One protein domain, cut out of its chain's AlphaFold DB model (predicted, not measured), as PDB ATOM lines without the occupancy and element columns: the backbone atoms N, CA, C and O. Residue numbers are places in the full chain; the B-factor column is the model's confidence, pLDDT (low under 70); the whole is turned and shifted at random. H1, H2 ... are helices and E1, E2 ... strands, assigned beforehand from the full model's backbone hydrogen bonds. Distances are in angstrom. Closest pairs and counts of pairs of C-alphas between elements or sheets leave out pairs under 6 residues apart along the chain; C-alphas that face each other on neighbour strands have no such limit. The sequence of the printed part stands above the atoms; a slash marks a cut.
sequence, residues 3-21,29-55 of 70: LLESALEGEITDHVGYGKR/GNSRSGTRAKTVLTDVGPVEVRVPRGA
ATOM      1  N   LEU A   3      -9.168  29.331   8.950       87.06
ATOM      2  CA  LEU A   3      -8.073  30.066   9.584       87.06
ATOM      3  C   LEU A   3      -8.587  31.312  10.320       87.06
ATOM      4  O   LEU A   3      -8.265  31.514  11.485       87.06
ATOM      5  N   LEU A   4      -9.455  32.083   9.657       87.62
ATOM      6  CA  LEU A   4     -10.069  33.293  10.200       87.62
ATOM      7  C   LEU A   4     -10.899  32.998  11.459       87.62
ATOM      8  O   LEU A   4     -10.746  33.659  12.478       87.62
ATOM      9  N   GLU A   5     -11.717  31.945  11.426       88.94
ATOM     10  CA  GLU A   5     -12.503  31.513  12.590       88.94
ATOM     11  C   GLU A   5     -11.618  31.014  13.740       88.94
ATOM     12  O   GLU A   5     -11.931  31.246  14.903       88.94
ATOM     13  N   SER A   6     -10.492  30.363  13.430       90.75
ATOM     14  CA  SER A   6      -9.550  29.889  14.454       90.75
ATOM     15  C   SER A   6      -8.822  31.051  15.131       90.75
ATOM     16  O   SER A   6      -8.640  31.030  16.344       90.75
ATOM     17  N   ALA A   7      -8.460  32.081  14.366       91.44
ATOM     18  CA  ALA A   7      -7.859  33.297  14.903       91.44
ATOM     19  C   ALA A   7      -8.851  34.070  15.795       91.44
ATOM     20  O   ALA A   7      -8.495  34.483  16.896       91.44
ATOM     21  N   LEU A   8     -10.122  34.161  15.387       90.88
ATOM     22  CA  LEU A   8     -11.195  34.738  16.208       90.88
ATOM     23  C   LEU A   8     -11.446  33.952  17.509       90.88
ATOM     24  O   LEU A   8     -11.725  34.543  18.552       90.88
ATOM     25  N   GLU A   9     -11.355  32.619  17.472       90.88
ATOM     26  CA  GLU A   9     -11.447  31.783  18.679       90.88
ATOM     27  C   GLU A   9     -10.257  32.003  19.633       90.88
ATOM     28  O   GLU A   9     -10.435  31.844  20.845       90.88
ATOM     29  N   GLY A  10      -9.089  32.385  19.105       91.00
ATOM     30  CA  GLY A  10      -7.924  32.830  19.874       91.00
ATOM     31  C   GLY A  10      -8.176  34.161  20.583       91.00
ATOM     32  O   GLY A  10      -8.076  34.214  21.804       91.00
ATOM     33  N   GLU A  11      -8.626  35.191  19.856       91.50
ATOM     34  CA  GLU A  11      -8.907  36.517  20.441       91.50
ATOM     35  C   GLU A  11      -9.875  36.451  21.627       91.50
ATOM     36  O   GLU A  11      -9.649  37.069  22.666       91.50
ATOM     37  N   ILE A  12     -10.970  35.693  21.499       89.06
ATOM     38  CA  ILE A  12     -11.916  35.574  22.610       89.06
ATOM     39  C   ILE A  12     -11.336  34.738  23.759       89.06
ATOM     40  O   ILE A  12     -11.710  34.973  24.901       89.06
ATOM     41  N   THR A  13     -10.443  33.774  23.490       90.88
ATOM     42  CA  THR A  13      -9.728  33.043  24.547       90.88
ATOM     43  C   THR A  13      -8.830  33.981  25.337       90.88
ATOM     44  O   THR A  13      -8.879  33.930  26.563       90.88
ATOM     45  N   ASP A  14      -8.104  34.871  24.665       89.62
ATOM     46  CA  ASP A  14      -7.277  35.880  25.324       89.62
ATOM     47  C   ASP A  14      -8.139  36.866  26.127       89.62
ATOM     48  O   ASP A  14      -7.797  37.222  27.252       89.62
ATOM     49  N   HIS A  15      -9.308  37.244  25.598       88.19
ATOM     50  CA  HIS A  15     -10.246  38.150  26.273       88.19
ATOM     51  C   HIS A  15     -10.883  37.555  27.535       88.19
ATOM     52  O   HIS A  15     -11.037  38.249  28.538       88.19
ATOM     53  N   VAL A  16     -11.315  36.290  27.490       86.38
ATOM     54  CA  VAL A  16     -11.990  35.636  28.631       86.38
ATOM     55  C   VAL A  16     -11.020  34.911  29.567       86.38
ATOM     56  O   VAL A  16     -11.399  34.575  30.684       86.38
ATOM     57  N   GLY A  17      -9.781  34.675  29.130       88.25
ATOM     58  CA  GLY A  17      -8.724  34.024  29.906       88.25
ATOM     59  C   GLY A  17      -8.794  32.495  29.946       88.25
ATOM     60  O   GLY A  17      -8.084  31.879  30.737       88.25
ATOM     61  N   TYR A  18      -9.646  31.859  29.133       87.25
ATOM     62  CA  TYR A  18      -9.783  30.400  29.121       87.25
ATOM     63  C   TYR A  18     -10.205  29.812  27.766       87.25
ATOM     64  O   TYR A  18     -10.773  30.462  26.876       87.25
ATOM     65  N   GLY A  19      -9.911  28.521  27.603       86.06
ATOM     66  CA  GLY A  19     -10.181  27.760  26.389       86.06
ATOM     67  C   GLY A  19     -11.668  27.495  26.137       86.06
ATOM     68  O   GLY A  19     -12.540  27.613  27.000       86.06
ATOM     69  N   LYS A  20     -12.005  27.095  24.913       83.25
ATOM     70  CA  LYS A  20     -13.382  26.718  24.582       83.25
ATOM     71  C   LYS A  20     -13.768  25.458  25.360       83.25
ATOM     72  O   LYS A  20     -13.098  24.441  25.237       83.25
ATOM     73  N   ARG A  21     -14.895  25.516  26.086       81.81
ATOM     74  CA  ARG A  21     -15.403  24.447  26.979       81.81
ATOM     75  C   ARG A  21     -14.520  24.160  28.199       81.81
ATOM     76  O   ARG A  21     -14.708  23.129  28.838       81.81
ATOM     77  N   GLY A  29     -18.715  34.727  35.398       70.00
ATOM     78  CA  GLY A  29     -19.489  35.929  35.062       70.00
ATOM     79  C   GLY A  29     -19.330  36.417  33.612       70.00
ATOM     80  O   GLY A  29     -20.251  37.039  33.089       70.00
ATOM     81  N   ASN A  30     -18.239  36.071  32.918       68.44
ATOM     82  CA  ASN A  30     -17.975  36.442  31.522       68.44
ATOM     83  C   ASN A  30     -17.831  35.206  30.615       68.44
ATOM     84  O   ASN A  30     -16.775  34.924  30.056       68.44
ATOM     85  N   SER A  31     -18.927  34.456  30.477       69.19
ATOM     86  CA  SER A  31     -18.986  33.236  29.661       69.19
ATOM     87  C   SER A  31     -18.875  33.501  28.151       69.19
ATOM     88  O   SER A  31     -19.345  34.518  27.663       69.19
ATOM     89  N   ARG A  32     -18.360  32.555  27.353       76.62
ATOM     90  CA  ARG A  32     -18.487  32.604  25.877       76.62
ATOM     91  C   ARG A  32     -19.953  32.351  25.487       76.62
ATOM     92  O   ARG A  32     -20.471  31.263  25.730       76.62
ATOM     93  N   SER A  33     -20.623  33.327  24.879       71.75
ATOM     94  CA  SER A  33     -22.034  33.280  24.464       71.75
ATOM     95  C   SER A  33     -22.178  32.933  22.975       71.75
ATOM     96  O   SER A  33     -22.651  33.711  22.149       71.75
ATOM     97  N   GLY A  34     -21.774  31.714  22.613       81.31
ATOM     98  CA  GLY A  34     -21.977  31.180  21.262       81.31
ATOM     99  C   GLY A  34     -21.244  31.958  20.158       81.31
ATOM    100  O   GLY A  34     -20.196  32.560  20.381       81.31
ATOM    101  N   THR A  35     -21.778  31.888  18.935       86.31
ATOM    102  CA  THR A  35     -21.208  32.540  17.744       86.31
ATOM    103  C   THR A  35     -22.300  33.211  16.920       86.31
ATOM    104  O   THR A  35     -23.393  32.658  16.806       86.31
ATOM    105  N   ARG A  36     -21.979  34.315  16.251       87.38
ATOM    106  CA  ARG A  36     -22.817  34.979  15.245       87.38
ATOM    107  C   ARG A  36     -22.223  34.779  13.846       87.38
ATOM    108  O   ARG A  36     -21.015  34.904  13.686       87.38
ATOM    109  N   ALA A  37     -23.065  34.544  12.841       89.44
ATOM    110  CA  ALA A  37     -22.645  34.612  11.441       89.44
ATOM    111  C   ALA A  37     -22.417  36.073  11.007       89.44
ATOM    112  O   ALA A  37     -23.203  36.966  11.351       89.44
ATOM    113  N   LYS A  38     -21.337  36.323  10.269       87.25
ATOM    114  CA  LYS A  38     -21.038  37.614   9.644       87.25
ATOM    115  C   LYS A  38     -20.426  37.383   8.268       87.25
ATOM    116  O   LYS A  38     -19.520  36.568   8.130       87.25
ATOM    117  N   THR A  39     -20.884  38.149   7.286       88.75
ATOM    118  CA  THR A  39     -20.246  38.216   5.971       88.75
ATOM    119  C   THR A  39     -19.098  39.209   6.017       88.75
ATOM    120  O   THR A  39     -19.265  40.354   6.440       88.75
ATOM    121  N   VAL A  40     -17.932  38.746   5.598       86.69
ATOM    122  CA  VAL A  40     -16.693  39.503   5.506       86.69
ATOM    123  C   VAL A  40     -16.343  39.576   4.027       86.69
ATOM    124  O   VAL A  40     -16.250  38.545   3.363       86.69
ATOM    125  N   LEU A  41     -16.236  40.790   3.488       85.75
ATOM    126  CA  LEU A  41     -15.694  40.968   2.142       85.75
ATOM    127  C   LEU A  41     -14.216  40.590   2.180       85.75
ATOM    128  O   LEU A  41     -13.597  40.763   3.217       85.75
ATOM    129  N   THR A  42     -13.711  39.987   1.113       82.06
ATOM    130  CA  THR A  42     -12.297  39.647   0.936       82.06
ATOM    131  C   THR A  42     -11.952  39.852  -0.537       82.06
ATOM    132  O   THR A  42     -12.862  39.926  -1.369       82.06
ATOM    133  N   ASP A  43     -10.667  39.846  -0.890       85.38
ATOM    134  CA  ASP A  43     -10.210  39.979  -2.285       85.38
ATOM    135  C   ASP A  43     -10.798  38.924  -3.239       85.38
ATOM    136  O   ASP A  43     -10.931  39.157  -4.439       85.38
ATOM    137  N   VAL A  44     -11.180  37.757  -2.713       86.62
ATOM    138  CA  VAL A  44     -11.790  36.661  -3.486       86.62
ATOM    139  C   VAL A  44     -13.324  36.672  -3.445       86.62
ATOM    140  O   VAL A  44     -13.962  35.772  -3.989       86.62
ATOM    141  N   GLY A  45     -13.928  37.681  -2.809       86.75
ATOM    142  CA  GLY A  45     -15.372  37.852  -2.668       86.75
ATOM    143  C   GLY A  45     -15.886  37.753  -1.223       86.75
ATOM    144  O   GLY A  45     -15.106  37.635  -0.274       86.75
ATOM    145  N   PRO A  46     -17.214  37.838  -1.022       88.69
ATOM    146  CA  PRO A  46     -17.831  37.745   0.296       88.69
ATOM    147  C   PRO A  46     -17.714  36.330   0.874       88.69
ATOM    148  O   PRO A  46     -18.066  35.344   0.231       88.69
ATOM    149  N   VAL A  47     -17.283  36.239   2.130       89.12
ATOM    150  CA  VAL A  47     -17.139  34.986   2.873       89.12
ATOM    151  C   VAL A  47     -17.926  35.065   4.174       89.12
ATOM    152  O   VAL A  47     -17.778  36.008   4.949       89.12
ATOM    153  N   GLU A  48     -18.746  34.053   4.450       90.12
ATOM    154  CA  GLU A  48     -19.399  33.916   5.751       90.12
ATOM    155  C   GLU A  48     -18.435  33.316   6.785       90.12
ATOM    156  O   GLU A  48     -17.735  32.329   6.523       90.12
ATOM    157  N   VAL A  49     -18.398  33.918   7.974       89.62
ATOM    158  CA  VAL A  49     -17.618  33.443   9.120       89.62
ATOM    159  C   VAL A  49     -18.425  33.464  10.405       89.62
ATOM    160  O   VAL A  49     -19.292  34.319  10.617       89.62
ATOM    161  N   ARG A  50     -18.106  32.535  11.306       90.50
ATOM    162  CA  ARG A  50     -18.666  32.491  12.656       90.50
ATOM    163  C   ARG A  50     -17.789  33.271  13.628       90.50
ATOM    164  O   ARG A  50     -16.706  32.833  13.999       90.50
ATOM    165  N   VAL A  51     -18.295  34.409  14.085       89.38
ATOM    166  CA  VAL A  51     -17.632  35.276  15.061       89.38
ATOM    167  C   VAL A  51     -18.072  34.877  16.473       89.38
ATOM    168  O   VAL A  51     -19.279  34.879  16.744       89.38
ATOM    169  N   PRO A  52     -17.154  34.512  17.381       88.50
ATOM    170  CA  PRO A  52     -17.496  34.199  18.761       88.50
ATOM    171  C   PRO A  52     -17.942  35.456  19.519       88.50
ATOM    172  O   PRO A  52     -17.612  36.580  19.147       88.50
ATOM    173  N   ARG A  53     -18.732  35.270  20.579       82.56
ATOM    174  CA  ARG A  53     -19.272  36.374  21.383       82.56
ATOM    175  C   ARG A  53     -19.016  36.145  22.872       82.56
ATOM    176  O   ARG A  53     -19.082  35.010  23.340       82.56
ATOM    177  N   GLY A  54     -18.706  37.211  23.609       75.38
ATOM    178  CA  GLY A  54     -18.643  37.195  25.075       75.38
ATOM    179  C   GLY A  54     -20.014  37.492  25.691       75.38
ATOM    180  O   GLY A  54     -20.795  38.261  25.130       75.38
ATOM    181  N   ALA A  55     -20.327  36.894  26.840       66.62
ATOM    182  CA  ALA A  55     -21.588  37.097  27.554       66.62
ATOM    183  C   ALA A  55     -21.699  38.513  28.130       66.62
ATOM    184  O   ALA A  55     -22.798  39.053  28.170       66.62
TER     185      ALA A  55
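AT A GLANCE: This is residues 3 to 21 and 29 to 55 of the 70 residues of a protein of Actinomadura citrea (UniProt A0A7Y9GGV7). Picture a long, narrow hairpin of two strands, E1 and E2, with a single helix, H1, packed lengthwise beside it, mostly along E2. The loop of residues 41 to 46 closes one end of the hairpin, beyond the first residue of H1. The printed part has 46 residues with one named helix and two named strands, in the order H1, E1, E2; the sheet, E1 - E2, is antiparallel, and the class is mixed, helices and strands. The whole is loose, with a radius of gyration of the C-alphas of 11.8 A, and its C-alphas span 38 by 16 by 14 A, the outline of a rod.

HOW THE PARTS SIT: Start at the first printed residue with H1, residues 3 to 16, where every O i to N i+4 pair is within hydrogen-bond range. Next look across from it to E2, residues 47 to 54: their closest C-alphas, those of Glu 5 and Arg 50, are 6.2 A apart, and 12 pairs of C-alphas come within 8 A. E1, residues 32 to 40, has 2 such pairs with H1, and the closest C-alphas there are those of Val 16 and Arg 32, at 7.7 A. From centre to centre, H1 is 9.8 A from E2 and 11.5 A from E1. E1 and E2 form a hairpin, antiparallel with 154 degrees between their directions. Look for N 36 and O 51, 2.8 A apart, and for N 40 and O 47, also 2.8 A apart; both pairs are within hydrogen-bond range. The C-alphas of Thr 35 and Pro 52 face each other at 4.2 A.

IN THESE COORDINATES: Find C-alpha 3 at (-8.073, 30.066, 9.584); from there H1 runs 20.2 A to C-alpha 16 at (-11.990, 35.636, 28.631). Past the cut, E1 starts at C-alpha 32, at (-18.487, 32.604, 25.877), bends by 52 degrees at residue 37, and reaches C-alpha 40, 21.6 A from its start. E2 begins at C-alpha 47 and runs 22.4 A to C-alpha 54 at (-18.643, 37.195, 25.075).

THE WHOLE: The two C-alphas farthest apart are those of Gly 29 and Val 44, 39.3 A. Residues 22 to 28 are not printed, and C-alphas 21 and 29 stand 14.6 A apart across this cut, which falls in the link from H1 to E1. The link from E1 to E2, six residues, is short. In the B-factor column the mean pLDDT of the printed part is 85.2; look for values under 70 at residues 30 to 31 and at residue 55.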